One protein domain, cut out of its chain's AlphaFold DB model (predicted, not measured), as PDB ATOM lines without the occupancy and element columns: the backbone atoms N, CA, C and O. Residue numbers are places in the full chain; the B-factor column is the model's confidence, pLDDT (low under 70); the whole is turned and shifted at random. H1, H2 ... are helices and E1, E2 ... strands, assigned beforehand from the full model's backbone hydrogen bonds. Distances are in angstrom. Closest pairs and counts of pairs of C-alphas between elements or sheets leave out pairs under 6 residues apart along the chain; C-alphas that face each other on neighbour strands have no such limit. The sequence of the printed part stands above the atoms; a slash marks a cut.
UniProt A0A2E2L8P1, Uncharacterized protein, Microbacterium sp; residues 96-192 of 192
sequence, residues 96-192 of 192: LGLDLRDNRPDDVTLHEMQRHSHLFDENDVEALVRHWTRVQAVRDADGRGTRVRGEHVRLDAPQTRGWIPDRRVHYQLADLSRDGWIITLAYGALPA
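What this domain is: This is residues 96 to 192 of the 192 residues of an uncharacterized protein of Microbacterium sp (UniProt A0A2E2L8P1). A strongly twisted sheet of four strands curls round one long helix, H2, which fills the middle of the domain. A second helix, H1, packs across H2 near its first residues, away from the sheet, and the last residues, 189 to 192, make a tail beyond E4. The printed part has 97 residues with two named helices and four named strands, in the order E1 H1 H2 E2 E3 E4; the sheet runs E1 E4 E3 E2, antiparallel throughout, and the class is mixed, helices and strands. It is compact, with a radius of gyration of the C-alphas of 12.8 A and spans of 40 by 29 by 23 A.

Where its parts are: Find C-alpha 96 at (-3.082, 50.493, 21.057), where E1, residues 96 to 101, begins its 17.2 A. Its sheet also holds E4, residues 182 to 188, 20.3 A long and ending at C-alpha 188 at (-1.745, 46.994, 15.446); E3, residues 170 to 175, 16.4 A; and E2, residues 161 to 163, 7.1 A. H2, residues 125 to 142, runs 25.8 A from C-alpha 125 at (-28.245, 45.914, 24.357), and H1, residues 107 to 116, covers 14.2 A.

How they stand to each other: Look first at E1 and E4, antiparallel, with N 99 and O 184 3.1 A apart. E4 and E3 form a hairpin, with N 174 and O 185 at 2.9 A. E3 and E2 form another, with N 171 and O 162 at 2.8 A; E2 E3 E4 are a meander, each strand the antiparallel neighbour of the one before. H2 is on one face of this sheet, giving two layers, a helix layer and a strand layer; its closest C-alphas to E1 are those of Ala 141 and Gly 97, 3.7 A apart. With residues 125 to 132 alone H2 touches H1, about perpendicular at 74 degrees, closest at the C-alphas of Leu 128 and Met 113, 6.0 A. H1 is not on the sheet. In H1 every O i to N i+4 pair is within hydrogen-bond range, in H2 13 of 14.

The domain as a whole: The C-alphas farthest apart, those of Asp 107 and Ala 192, are 43.1 A apart. The printed part has no cut. The link from H2 to E2, residues 143 to 160, is long; its residues 154 to 155 pair antiparallel with residues 162 to 163 of E2. Mean pLDDT of the printed part is 90.6, and residues 189 to 192 are under 70.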
ATOM      1  N   LEU A  96      -2.128  51.053  20.105       95.88
ATOM      2  CA  LEU A  96      -3.082  50.493  21.057       95.88
ATOM      3  C   LEU A  96      -4.287  51.419  21.189       95.88
ATOM      4  O   LEU A  96      -4.115  52.634  21.300       95.88
ATOM      5  N   GLY A  97      -5.477  50.832  21.242       96.62
ATOM      6  CA  GLY A  97      -6.718  51.511  21.581       96.62
ATOM      7  C   GLY A  97      -7.588  50.667  22.495       96.62
ATOM      8  O   GLY A  97      -7.584  49.437  22.414       96.62
ATOM      9  N   LEU A  98      -8.313  51.325  23.393       97.88
ATOM     10  CA  LEU A  98      -9.077  50.676  24.453       97.88
ATOM     11  C   LEU A  98     -10.488  51.256  24.540       97.88
ATOM     12  O   LEU A  98     -10.680  52.466  24.459       97.88
ATOM     13  N   ASP A  99     -11.467  50.397  24.809       97.75
ATOM     14  CA  ASP A  99     -12.758  50.828  25.349       97.75
ATOM     15  C   ASP A  99     -13.176  49.923  26.510       97.75
ATOM     16  O   ASP A  99     -12.854  48.731  26.547       97.75
ATOM     17  N   LEU A 100     -13.865  50.524  27.479       98.00
ATOM     18  CA  LEU A 100     -14.312  49.898  28.719       98.00
ATOM     19  C   LEU A 100     -15.741  50.360  29.004       98.00
ATOM     20  O   LEU A 100     -15.993  51.562  29.086       98.00
ATOM     21  N   ARG A 101     -16.665  49.416  29.191       97.06
ATOM     22  CA  ARG A 101     -18.085  49.674  29.487       97.06
ATOM     23  C   ARG A 101     -18.642  48.623  30.444       97.06
ATOM     24  O   ARG A 101     -18.024  47.587  30.657       97.06
ATOM     25  N   ASP A 102     -19.825  48.874  30.993       94.75
ATOM     26  CA  ASP A 102     -20.692  47.819  31.530       94.75
ATOM     27  C   ASP A 102     -21.880  47.571  30.587       94.75
ATOM     28  O   ASP A 102     -22.015  48.216  29.545       94.75
ATOM     29  N   ASN A 103     -22.752  46.631  30.949       92.50
ATOM     30  CA  ASN A 103     -23.954  46.297  30.184       92.50
ATOM     31  C   ASN A 103     -25.161  47.212  30.475       92.50
ATOM     32  O   ASN A 103     -26.293  46.844  30.169       92.50
ATOM     33  N   ARG A 104     -24.950  48.382  31.093       93.94
ATOM     34  CA  ARG A 104     -26.012  49.335  31.455       93.94
ATOM     35  C   ARG A 104     -25.679  50.732  30.927       93.94
ATOM     36  O   ARG A 104     -25.412  51.640  31.736       93.94
ATOM     37  N   PRO A 105     -25.673  50.911  29.590       93.50
ATOM     38  CA  PRO A 105     -25.527  52.231  29.000       93.50
ATOM     39  C   PRO A 105     -26.664  53.148  29.464       93.50
ATOM     40  O   PRO A 105     -27.771  52.689  29.739       93.50
ATOM     41  N   ASP A 106     -26.382  54.445  29.569       93.94
ATOM     42  CA  ASP A 106     -27.443  55.444  29.689       93.94
ATOM     43  C   ASP A 106     -28.188  55.614  28.354       93.94
ATOM     44  O   ASP A 106     -27.695  55.206  27.300       93.94
ATOM     45  N   ASP A 107     -29.372  56.228  28.398       94.19
ATOM     46  CA  ASP A 107     -30.255  56.365  27.232       94.19
ATOM     47  C   ASP A 107     -29.584  57.091  26.058       94.19
ATOM     48  O   ASP A 107     -29.790  56.739  24.896       94.19
ATOM     49  N   VAL A 108     -28.748  58.092  26.354       92.25
ATOM     50  CA  VAL A 108     -28.022  58.859  25.333       92.25
ATOM     51  C   VAL A 108     -27.021  57.959  24.618       92.25
ATOM     52  O   VAL A 108     -27.007  57.904  23.387       92.25
ATOM     53  N   THR A 109     -26.216  57.218  25.379       91.06
ATOM     54  CA  THR A 109     -25.233  56.288  24.826       91.06
ATOM     55  C   THR A 109     -25.928  55.156  24.073       91.06
ATOM     56  O   THR A 109     -25.498  54.809  22.978       91.06
ATOM     57  N   LEU A 110     -27.024  54.604  24.603       93.56
ATOM     58  CA  LEU A 110     -27.787  53.556  23.924       93.56
ATOM     59  C   LEU A 110     -28.319  54.045  22.570       93.56
ATOM     60  O   LEU A 110     -28.152  53.360  21.562       93.56
ATOM     61  N   HIS A 111     -28.875  55.255  22.515       90.94
ATOM     62  CA  HIS A 111     -29.352  55.837  21.264       90.94
ATOM     63  C   HIS A 111     -28.212  56.085  20.258       90.94
ATOM     64  O   HIS A 111     -28.387  55.930  19.049       90.94
ATOM     65  N   GLU A 112     -27.015  56.451  20.724       89.00
ATOM     66  CA  GLU A 112     -25.821  56.500  19.872       89.00
ATOM     67  C   GLU A 112     -25.433  55.123  19.328       89.00
ATOM     68  O   GLU A 112     -25.156  55.008  18.133       89.00
ATOM     69  N   MET A 113     -25.463  54.082  20.165       91.94
ATOM     70  CA  MET A 113     -25.153  52.711  19.751       91.94
ATOM     71  C   MET A 113     -26.138  52.205  18.693       91.94
ATOM     72  O   MET A 113     -25.699  51.665  17.679       91.94
ATOM     73  N   GLN A 114     -27.441  52.420  18.893       90.69
ATOM     74  CA  GLN A 114     -28.504  52.023  17.959       90.69
ATOM     75  C   GLN A 114     -28.357  52.725  16.605       90.69
ATOM     76  O   GLN A 114     -28.359  52.080  15.559       90.69
ATOM     77  N   ARG A 115     -28.118  54.043  16.615       85.75
ATOM     78  CA  ARG A 115     -27.865  54.821  15.390       85.75
ATOM     79  C   ARG A 115     -26.587  54.425  14.656       85.75
ATOM     80  O   ARG A 115     -26.405  54.843  13.525       85.75
ATOM     81  N   HIS A 116     -25.667  53.712  15.295       82.50
ATOM     82  CA  HIS A 116     -24.416  53.283  14.671       82.50
ATOM     83  C   HIS A 116     -24.463  51.822  14.211       82.50
ATOM     84  O   HIS A 116     -23.921  51.472  13.163       82.50
ATOM     85  N   SER A 117     -25.126  50.972  14.985       80.44
ATOM     86  CA  SER A 117     -25.047  49.515  14.890       80.44
ATOM     87  C   SER A 117     -26.248  48.931  14.143       80.44
ATOM     88  O   SER A 117     -26.819  47.939  14.577       80.44
ATOM     89  N   HIS A 118     -26.620  49.516  13.000       74.19
ATOM     90  CA  HIS A 118     -27.835  49.165  12.240       74.19
ATOM     91  C   HIS A 118     -27.930  47.703  11.762       74.19
ATOM     92  O   HIS A 118     -28.958  47.288  11.237       74.19
ATOM     93  N   LEU A 119     -26.841  46.937  11.869       75.69
ATOM     94  CA  LEU A 119     -26.796  45.515  11.518       75.69
ATOM     95  C   LEU A 119     -27.200  44.594  12.681       75.69
ATOM     96  O   LEU A 119     -27.324  43.389  12.475       75.69
ATOM     97  N   PHE A 120     -27.370  45.140  13.884       82.06
ATOM     98  CA  PHE A 120     -27.759  44.404  15.082       82.06
ATOM     99  C   PHE A 120     -29.220  44.682  15.425       82.06
ATOM    100  O   PHE A 120     -29.768  45.716  15.045       82.06
ATOM    101  N   ASP A 121     -29.841  43.763  16.164       85.56
ATOM    102  CA  ASP A 121     -31.127  44.046  16.797       85.56
ATOM    103  C   ASP A 121     -30.945  45.216  17.772       85.56
ATOM    104  O   ASP A 121     -30.174  45.131  18.728       85.56
ATOM    105  N   GLU A 122     -31.656  46.314  17.525       85.75
ATOM    106  CA  GLU A 122     -31.594  47.530  18.338       85.75
ATOM    107  C   GLU A 122     -32.077  47.309  19.783       85.75
ATOM    108  O   GLU A 122     -31.842  48.158  20.649       85.75
ATOM    109  N   ASN A 123     -32.731  46.175  20.051       87.88
ATOM    110  CA  ASN A 123     -33.183  45.765  21.378       87.88
ATOM    111  C   ASN A 123     -32.178  44.852  22.102       87.88
ATOM    112  O   ASN A 123     -32.294  44.669  23.316       87.88
ATOM    113  N   ASP A 124     -31.178  44.306  21.402       93.44
ATOM    114  CA  ASP A 124     -30.108  43.516  22.014       93.44
ATOM    115  C   ASP A 124     -28.987  44.441  22.510       93.44
ATOM    116  O   ASP A 124     -27.960  44.659  21.862       93.44
ATOM    117  N   VAL A 125     -29.197  45.001  23.704       93.00
ATOM    118  CA  VAL A 125     -28.245  45.914  24.357       93.00
ATOM    119  C   VAL A 125     -26.859  45.283  24.503       93.00
ATOM    120  O   VAL A 125     -25.851  45.975  24.379       93.00
ATOM    121  N   GLU A 126     -26.775  43.977  24.749       92.31
ATOM    122  CA  GLU A 126     -25.494  43.308  24.960       92.31
ATOM    123  C   GLU A 126     -24.686  43.239  23.658       92.31
ATOM    124  O   GLU A 126     -23.485  43.536  23.649       92.31
ATOM    125  N   ALA A 127     -25.346  42.908  22.543       92.56
ATOM    126  CA  ALA A 127     -24.738  42.945  21.218       92.56
ATOM    127  C   ALA A 127     -24.341  44.369  20.807       92.56
ATOM    128  O   ALA A 127     -23.227  44.574  20.317       92.56
ATOM    129  N   LEU A 128     -25.202  45.359  21.071       94.75
ATOM    130  CA  LEU A 128     -24.918  46.769  20.799       94.75
ATOM    131  C   LEU A 128     -23.682  47.261  21.558       94.75
ATOM    132  O   LEU A 128     -22.795  47.862  20.951       94.75
ATOM    133  N   VAL A 129     -23.580  46.971  22.860       95.44
ATOM    134  CA  VAL A 129     -22.419  47.379  23.665       95.44
ATOM    135  C   VAL A 129     -21.150  46.691  23.166       95.44
ATOM    136  O   VAL A 129     -20.138  47.365  22.986       95.44
ATOM    137  N   ARG A 130     -21.193  45.383  22.877       94.62
ATOM    138  CA  ARG A 130     -20.038  44.642  22.338       94.62
ATOM    139  C   ARG A 130     -19.557  45.175  20.992       94.62
ATOM    140  O   ARG A 130     -18.349  45.246  20.755       94.62
ATOM    141  N   HIS A 131     -20.477  45.511  20.098       95.38
ATOM    142  CA  HIS A 131     -20.127  46.114  18.817       95.38
ATOM    143  C   HIS A 131     -19.528  47.510  19.025       95.38
ATOM    144  O   HIS A 131     -18.472  47.841  18.479       95.38
ATOM    145  N   TRP A 132     -20.162  48.316  19.875       95.12
ATOM    146  CA  TRP A 132     -19.729  49.677  20.143       95.12
ATOM    147  C   TRP A 132     -18.343  49.750  20.783       95.12
ATOM    148  O   TRP A 132     -17.533  50.576  20.360       95.12
ATOM    149  N   THR A 133     -18.022  48.870  21.737       96.44
ATOM    150  CA  THR A 133     -16.698  48.857  22.383       96.44
ATOM    151  C   THR A 133     -15.585  48.564  21.381       96.44
ATOM    152  O   THR A 133     -14.532  49.199  21.418       96.44
ATOM    153  N   ARG A 134     -15.833  47.686  20.399       96.88
ATOM    154  CA  ARG A 134     -14.903  47.416  19.288       96.88
ATOM    155  C   ARG A 134     -14.687  48.642  18.410       96.88
ATOM    156  O   ARG A 134     -13.551  48.983  18.089       96.88
ATOM    157  N   VAL A 135     -15.764  49.341  18.068       95.44
ATOM    158  CA  VAL A 135     -15.707  50.583  17.284       95.44
ATOM    159  C   VAL A 135     -14.904  51.654  18.018       95.44
ATOM    160  O   VAL A 135     -14.046  52.298  17.412       95.44
ATOM    161  N   GLN A 136     -15.153  51.843  19.315       95.94
ATOM    162  CA  GLN A 136     -14.431  52.829  20.119       95.94
ATOM    163  C   GLN A 136     -12.950  52.476  20.266       95.94
ATOM    164  O   GLN A 136     -12.115  53.352  20.052       95.94
ATOM    165  N   ALA A 137     -12.614  51.206  20.518       97.25
ATOM    166  CA  ALA A 137     -11.224  50.767  20.617       97.25
ATOM    167  C   ALA A 137     -10.446  51.040  19.315       97.25
ATOM    168  O   ALA A 137      -9.322  51.534  19.362       97.25
ATOM    169  N   VAL A 138     -11.050  50.818  18.140       96.38
ATOM    170  CA  VAL A 138     -10.418  51.150  16.845       96.38
ATOM    171  C   VAL A 138     -10.218  52.660  16.671       96.38
ATOM    172  O   VAL A 138      -9.175  53.088  16.178       96.38
ATOM    173  N   ARG A 139     -11.191  53.490  17.077       94.69
ATOM    174  CA  ARG A 139     -11.052  54.961  17.023       94.69
ATOM    175  C   ARG A 139      -9.941  55.460  17.936       94.69
ATOM    176  O   ARG A 139      -9.220  56.382  17.559       94.69
ATOM    177  N   ASP A 140      -9.832  54.866  19.120       95.19
ATOM    178  CA  ASP A 140      -8.782  55.182  20.082       95.19
ATOM    179  C   ASP A 140      -7.403  54.811  19.510       95.19
ATOM    180  O   ASP A 140      -6.508  55.656  19.466       95.19
ATOM    181  N   ALA A 141      -7.273  53.617  18.917       94.69
ATOM    182  CA  ALA A 141      -6.026  53.142  18.308       94.69
ATOM    183  C   ALA A 141      -5.558  53.977  17.098       94.69
ATOM    184  O   ALA A 141      -4.364  54.032  16.800       94.69
ATOM    185  N   ASP A 142      -6.477  54.629  16.379       92.12
ATOM    186  CA  ASP A 142      -6.146  55.545  15.276       92.12
ATOM    187  C   ASP A 142      -5.625  56.912  15.759       92.12
ATOM    188  O   ASP A 142      -4.946  57.620  15.008       92.12
ATOM    189  N   GLY A 143      -5.909  57.300  17.006       88.62
ATOM    190  CA  GLY A 143      -5.354  58.501  17.637       88.62
ATOM    191  C   GLY A 143      -5.960  59.835  17.180       88.62
ATOM    192  O   GLY A 143      -5.642  60.877  17.755       88.62
ATOM    193  N   ARG A 144      -6.868  59.855  16.191       88.38
ATOM    194  CA  ARG A 144      -7.646  61.065  15.839       88.38
ATOM    195  C   ARG A 144      -8.831  61.304  16.784       88.38
ATOM    196  O   ARG A 144      -9.442  62.377  16.731       88.38
ATOM    197  N   GLY A 145      -9.152  60.333  17.639       76.50
ATOM    198  CA  GLY A 145     -10.199  60.426  18.656       76.50
ATOM    199  C   GLY A 145     -11.572  60.737  18.057       76.50
ATOM    200  O   GLY A 145     -11.998  60.141  17.066       76.50
ATOM    201  N   THR A 146     -12.271  61.720  18.630       80.44
ATOM    202  CA  THR A 146     -13.639  62.083  18.217       80.44
ATOM    203  C   THR A 146     -13.745  62.667  16.808       80.44
ATOM    204  O   THR A 146     -14.847  62.729  16.267       80.44
ATOM    205  N   ARG A 147     -12.620  63.044  16.180       87.38
ATOM    206  CA  ARG A 147     -12.591  63.564  14.800       87.38
ATOM    207  C   ARG A 147     -12.988  62.506  13.772       87.38
ATOM    208  O   ARG A 147     -13.468  62.855  12.698       87.38
ATOM    209  N   VAL A 148     -12.800  61.226  14.091       89.00
ATOM    210  CA  VAL A 148     -13.312  60.113  13.287       89.00
ATOM    211  C   VAL A 148     -14.674  59.738  13.838       89.00
ATOM    212  O   VAL A 148     -14.794  59.404  15.015       89.00
ATOM    213  N   ARG A 149     -15.709  59.776  13.002       89.00
ATOM    214  CA  ARG A 149     -17.041  59.300  13.381       89.00
ATOM    215  C   ARG A 149     -17.047  57.778  13.482       89.00
ATOM    216  O   ARG A 149     -16.412  57.112  12.669       89.00
ATOM    217  N   GLY A 150     -17.798  57.229  14.439       86.38
ATOM    218  CA  GLY A 150     -17.938  55.775  14.588       86.38
ATOM    219  C   GLY A 150     -18.396  55.100  13.294       86.38
ATOM    220  O   GLY A 150     -17.884  54.044  12.944       86.38
ATOM    221  N   GLU A 151     -19.282  55.747  12.529       87.88
ATOM    222  CA  GLU A 151     -19.822  55.255  11.248       87.88
ATOM    223  C   GLU A 151     -18.759  54.999  10.168       87.88
ATOM    224  O   GLU A 151     -19.019  54.291   9.194       87.88
ATOM    225  N   HIS A 152     -17.555  55.555  10.325       91.25
ATOM    226  CA  HIS A 152     -16.434  55.319   9.418       91.25
ATOM    227  C   HIS A 152     -15.594  54.103   9.808       91.25
ATOM    228  O   HIS A 152     -14.826  53.621   8.981       91.25
ATOM    229  N   VAL A 153     -15.729  53.589  11.030       93.44
ATOM    230  CA  VAL A 153     -15.051  52.357  11.432       93.44
ATOM    231  C   VAL A 153     -15.691  51.179  10.707       93.44
ATOM    232  O   VAL A 153     -16.908  51.106  10.519       93.44
ATOM    233  N   ARG A 154     -14.851  50.253  10.261       94.25
ATOM    234  CA  ARG A 154     -15.253  48.981   9.675       94.25
ATOM    235  C   ARG A 154     -14.710  47.863  10.539       94.25
ATOM    236  O   ARG A 154     -13.580  47.954  11.010       94.25
ATOM    237  N   LEU A 155     -15.528  46.839  10.732       94.88
ATOM    238  CA  LEU A 155     -15.160  45.592  11.385       94.88
ATOM    239  C   LEU A 155     -15.301  44.461  10.368       94.88
ATOM    240  O   LEU A 155     -16.148  44.537   9.472       94.88
ATOM    241  N   ASP A 156     -14.475  43.427  10.486       94.69
ATOM    242  CA  ASP A 156     -14.698  42.208   9.715       94.69
ATOM    243  C   ASP A 156     -15.892  41.417  10.270       94.69
ATOM    244  O   ASP A 156     -16.368  41.676  11.374       94.69
ATOM    245  N   ALA A 157     -16.415  40.464   9.492       91.06
ATOM    246  CA  ALA A 157     -17.610  39.714   9.886       91.06
ATOM    247  C   ALA A 157     -17.469  38.987  11.245       91.06
ATOM    248  O   ALA A 157     -18.417  39.038  12.028       91.06
ATOM    249  N   PRO A 158     -16.311  38.379  11.588       92.94
ATOM    250  CA  PRO A 158     -16.084  37.812  12.920       92.94
ATOM    251  C   PRO A 158     -15.882  38.855  14.027       92.94
ATOM    252  O   PRO A 158     -15.822  38.487  15.196       92.94
ATOM    253  N   GLN A 159     -15.744  40.139  13.678       93.12
ATOM    254  CA  GLN A 159     -15.437  41.242  14.592       93.12
ATOM    255  C   GLN A 159     -14.136  41.034  15.382       93.12
ATOM    256  O   GLN A 159     -14.015  41.418  16.548       93.12
ATOM    257  N   THR A 160     -13.164  40.423  14.711       95.81
ATOM    258  CA  THR A 160     -11.806  40.168  15.206       95.81
ATOM    259  C   THR A 160     -10.800  41.172  14.664       95.81
ATOM    260  O   THR A 160      -9.686  41.266  15.171       95.81
ATOM    261  N   ARG A 161     -11.176  41.943  13.638       96.75
ATOM    262  CA  ARG A 161     -10.364  43.022  13.078       96.75
ATOM    263  C   ARG A 161     -11.199  44.259  12.808       96.75
ATOM    264  O   ARG A 161     -12.376  44.156  12.462       96.75
ATOM    265  N   GLY A 162     -10.564  45.421  12.895       95.88
ATOM    266  CA  GLY A 162     -11.176  46.698  12.556       95.88
ATOM    267  C   GLY A 162     -10.219  47.662  11.863       95.88
ATOM    268  O   GLY A 162      -9.003  47.556  12.001       95.88
ATOM    269  N   TRP A 163     -10.760  48.588  11.077       95.44
ATOM    270  CA  TRP A 163      -9.987  49.597  10.352       95.44
ATOM    271  C   TRP A 163     -10.830  50.838  10.053       95.44
ATOM    272  O   TRP A 163     -12.058  50.830  10.164       95.44
ATOM    273  N   ILE A 164     -10.159  51.912   9.640       94.81
ATOM    274  CA  ILE A 164     -10.800  53.099   9.072       94.81
ATOM    275  C   ILE A 164     -10.403  53.146   7.590       94.81
ATOM    276  O   ILE A 164      -9.207  53.102   7.307       94.81
ATOM    277  N   PRO A 165     -11.351  53.223   6.634       93.50
ATOM    278  CA  PRO A 165     -11.068  53.093   5.201       93.50
ATOM    279  C   PRO A 165     -10.024  54.061   4.629       93.50
ATOM    280  O   PRO A 165      -9.411  53.759   3.610       93.50
ATOM    281  N   ASP A 166      -9.816  55.218   5.262       91.62
ATOM    282  CA  ASP A 166      -8.816  56.208   4.845       91.62
ATOM    283  C   ASP A 166      -7.397  55.928   5.386       91.62
ATOM    284  O   ASP A 166      -6.458  56.678   5.105       91.62
ATOM    285  N   ARG A 167      -7.214  54.838   6.145       85.94
ATOM    286  CA  ARG A 167      -5.931  54.358   6.666       85.94
ATOM    287  C   ARG A 167      -5.570  53.003   6.069       85.94
ATOM    288  O   ARG A 167      -6.421  52.187   5.740       85.94
ATOM    289  N   ARG A 168      -4.263  52.735   5.997       85.75
ATOM    290  CA  ARG A 168      -3.727  51.414   5.617       85.75
ATOM    291  C   ARG A 168      -3.661  50.428   6.788       85.75
ATOM    292  O   ARG A 168      -3.481  49.234   6.572       85.75
ATOM    293  N   VAL A 169      -3.769  50.929   8.016       87.50
ATOM    294  CA  VAL A 169      -3.619  50.133   9.237       87.50
ATOM    295  C   VAL A 169      -4.885  49.324   9.489       87.50
ATOM    296  O   VAL A 169      -5.991  49.857   9.414       87.50
ATOM    297  N   HIS A 170      -4.697  48.048   9.812       93.19
ATOM    298  CA  HIS A 170      -5.742  47.162  10.306       93.19
ATOM    299  C   HIS A 170      -5.371  46.733  11.721       93.19
ATOM    300  O   HIS A 170      -4.235  46.323  11.971       93.19
ATOM    301  N   TYR A 171      -6.329  46.836  12.630       96.00
ATOM    302  CA  TYR A 171      -6.163  46.483  14.030       96.00
ATOM    303  C   TYR A 171      -6.760  45.104  14.274       96.00
ATOM    304  O   TYR A 171      -7.861  44.815  13.805       96.00
ATOM    305  N   GLN A 172      -6.040  44.271  15.013       97.44
ATOM    306  CA  GLN A 172      -6.604  43.087  15.647       97.44
ATOM    307  C   GLN A 172      -7.423  43.521  16.864       97.44
ATOM    308  O   GLN A 172      -7.124  44.543  17.486       97.44
ATOM    309  N   LEU A 173      -8.455  42.751  17.194       97.94
ATOM    310  CA  LEU A 173      -9.355  43.011  18.311       97.94
ATOM    311  C   LEU A 173      -9.329  41.836  19.281       97.94
ATOM    312  O   LEU A 173      -9.536  40.692  18.881       97.94
ATOM    313  N   ALA A 174      -9.105  42.130  20.557       97.62
ATOM    314  CA  ALA A 174      -9.213  41.168  21.644       97.62
ATOM    315  C   ALA A 174     -10.348  41.575  22.589       97.62
ATOM    316  O   ALA A 174     -10.439  42.731  23.015       97.62
ATOM    317  N   ASP A 175     -11.209  40.610  22.904       97.44
ATOM    318  CA  ASP A 175     -12.217  40.736  23.951       97.44
ATOM    319  C   ASP A 175     -11.589  40.297  25.274       97.44
ATOM    320  O   ASP A 175     -11.159  39.153  25.413       97.44
ATOM    321  N   LEU A 176     -11.492  41.229  26.215       97.69
ATOM    322  CA  LEU A 176     -10.851  41.029  27.516       97.69
ATOM    323  C   LEU A 176     -11.864  41.213  28.650       97.69
ATOM    324  O   LEU A 176     -11.500  41.598  29.762       97.69
ATOM    325  N   SER A 177     -13.148  41.020  28.340       97.00
ATOM    326  CA  SER A 177     -14.247  41.233  29.274       97.00
ATOM    327  C   SER A 177     -14.075  40.385  30.532       97.00
ATOM    328  O   SER A 177     -13.794  39.188  30.474       97.00
ATOM    329  N   ARG A 178     -14.240  41.018  31.693       96.06
ATOM    330  CA  ARG A 178     -13.957  40.416  32.998       96.06
ATOM    331  C   ARG A 178     -14.817  41.066  34.073       96.06
ATOM    332  O   ARG A 178     -15.024  42.273  34.051       96.06
ATOM    333  N   ASP A 179     -15.330  40.262  35.003       90.75
ATOM    334  CA  ASP A 179     -16.072  40.718  36.190       90.75
ATOM    335  C   ASP A 179     -17.236  41.683  35.879       90.75
ATOM    336  O   ASP A 179     -17.473  42.664  36.581       90.75
ATOM    337  N   GLY A 180     -17.969  41.411  34.792       91.62
ATOM    338  CA  GLY A 180     -19.109  42.223  34.345       91.62
ATOM    339  C   GLY A 180     -18.737  43.479  33.548       91.62
ATOM    340  O   GLY A 180     -19.631  44.188  33.084       91.62
ATOM    341  N   TRP A 181     -17.445  43.737  33.347       95.88
ATOM    342  CA  TRP A 181     -16.946  44.784  32.462       95.88
ATOM    343  C   TRP A 181     -16.722  44.242  31.058       95.88
ATOM    344  O   TRP A 181     -16.123  43.182  30.879       95.88
ATOM    345  N   ILE A 182     -17.170  45.004  30.065       97.50
ATOM    346  CA  ILE A 182     -16.950  44.739  28.648       97.50
ATOM    347  C   ILE A 182     -15.724  45.539  28.224       97.50
ATOM    348  O   ILE A 182     -15.722  46.771  28.308       97.50
ATOM    349  N   ILE A 183     -14.672  44.831  27.820       98.44
ATOM    350  CA  ILE A 183     -13.356  45.412  27.541       98.44
ATOM    351  C   ILE A 183     -12.929  44.987  26.151       98.44
ATOM    352  O   ILE A 183     -12.871  43.797  25.845       98.44
ATOM    353  N   THR A 184     -12.594  45.958  25.310       98.56
ATOM    354  CA  THR A 184     -12.014  45.674  24.001       98.56
ATOM    355  C   THR A 184     -10.664  46.351  23.860       98.56
ATOM    356  O   THR A 184     -10.531  47.551  24.098       98.56
ATOM    357  N   LEU A 185      -9.679  45.564  23.436       98.62
ATOM    358  CA  LEU A 185      -8.376  46.034  22.993       98.62
ATOM    359  C   LEU A 185      -8.330  45.998  21.466       98.62
ATOM    360  O   LEU A 185      -8.537  44.944  20.869       98.62
ATOM    361  N   ALA A 186      -8.000  47.127  20.848       97.75
ATOM    362  CA  ALA A 186      -7.554  47.203  19.467       97.75
ATOM    363  C   ALA A 186      -6.035  47.375  19.439       97.75
ATOM    364  O   ALA A 186      -5.502  48.256  20.112       97.75
ATOM    365  N   TYR A 187      -5.337  46.551  18.664       96.62
ATOM    366  CA  TYR A 187      -3.881  46.609  18.573       96.62
ATOM    367  C   TYR A 187      -3.405  46.419  17.135       96.62
ATOM    368  O   TYR A 187      -3.951  45.614  16.376       96.62
ATOM    369  N   GLY A 188      -2.412  47.206  16.726       90.62
ATOM    370  CA  GLY A 188      -1.745  46.994  15.446       90.62
ATOM    371  C   GLY A 188      -0.945  45.697  15.498       90.62
ATOM    372  O   GLY A 188      -0.297  45.419  16.506       90.62
ATOM    373  N   ALA A 189      -0.978  44.905  14.423       64.69
ATOM    374  CA  ALA A 189      -0.024  43.810  14.292       64.69
ATOM    375  C   ALA A 189       1.391  44.403  14.381       64.69
ATOM    376  O   ALA A 189       1.701  45.357  13.660       64.69
ATOM    377  N   LEU A 190       2.219  43.862  15.279       50.12
ATOM    378  CA  LEU A 190       3.656  44.121  15.275       50.12
ATOM    379  C   LEU A 190       4.168  43.901  13.840       50.12
ATOM    380  O   LEU A 190       3.699  42.962  13.183       50.12
ATOM    381  N   PRO A 191       5.077  44.741  13.314       38.53
ATOM    382  CA  PRO A 191       5.806  44.362  12.114       38.53
ATOM    383  C   PRO A 191       6.409  42.974  12.361       38.53
ATOM    384  O   PRO A 191       7.068  42.775  13.381       38.53
ATOM    385  N   ALA A 192       6.099  42.024  11.477       37.75
ATOM    386  CA  ALA A 192       6.733  40.711  11.475       37.75
ATOM    387  C   ALA A 192       8.215  40.825  11.098       37.75
ATOM    388  O   ALA A 192       8.544  41.733  10.295       37.75
TER     389      ALA A 192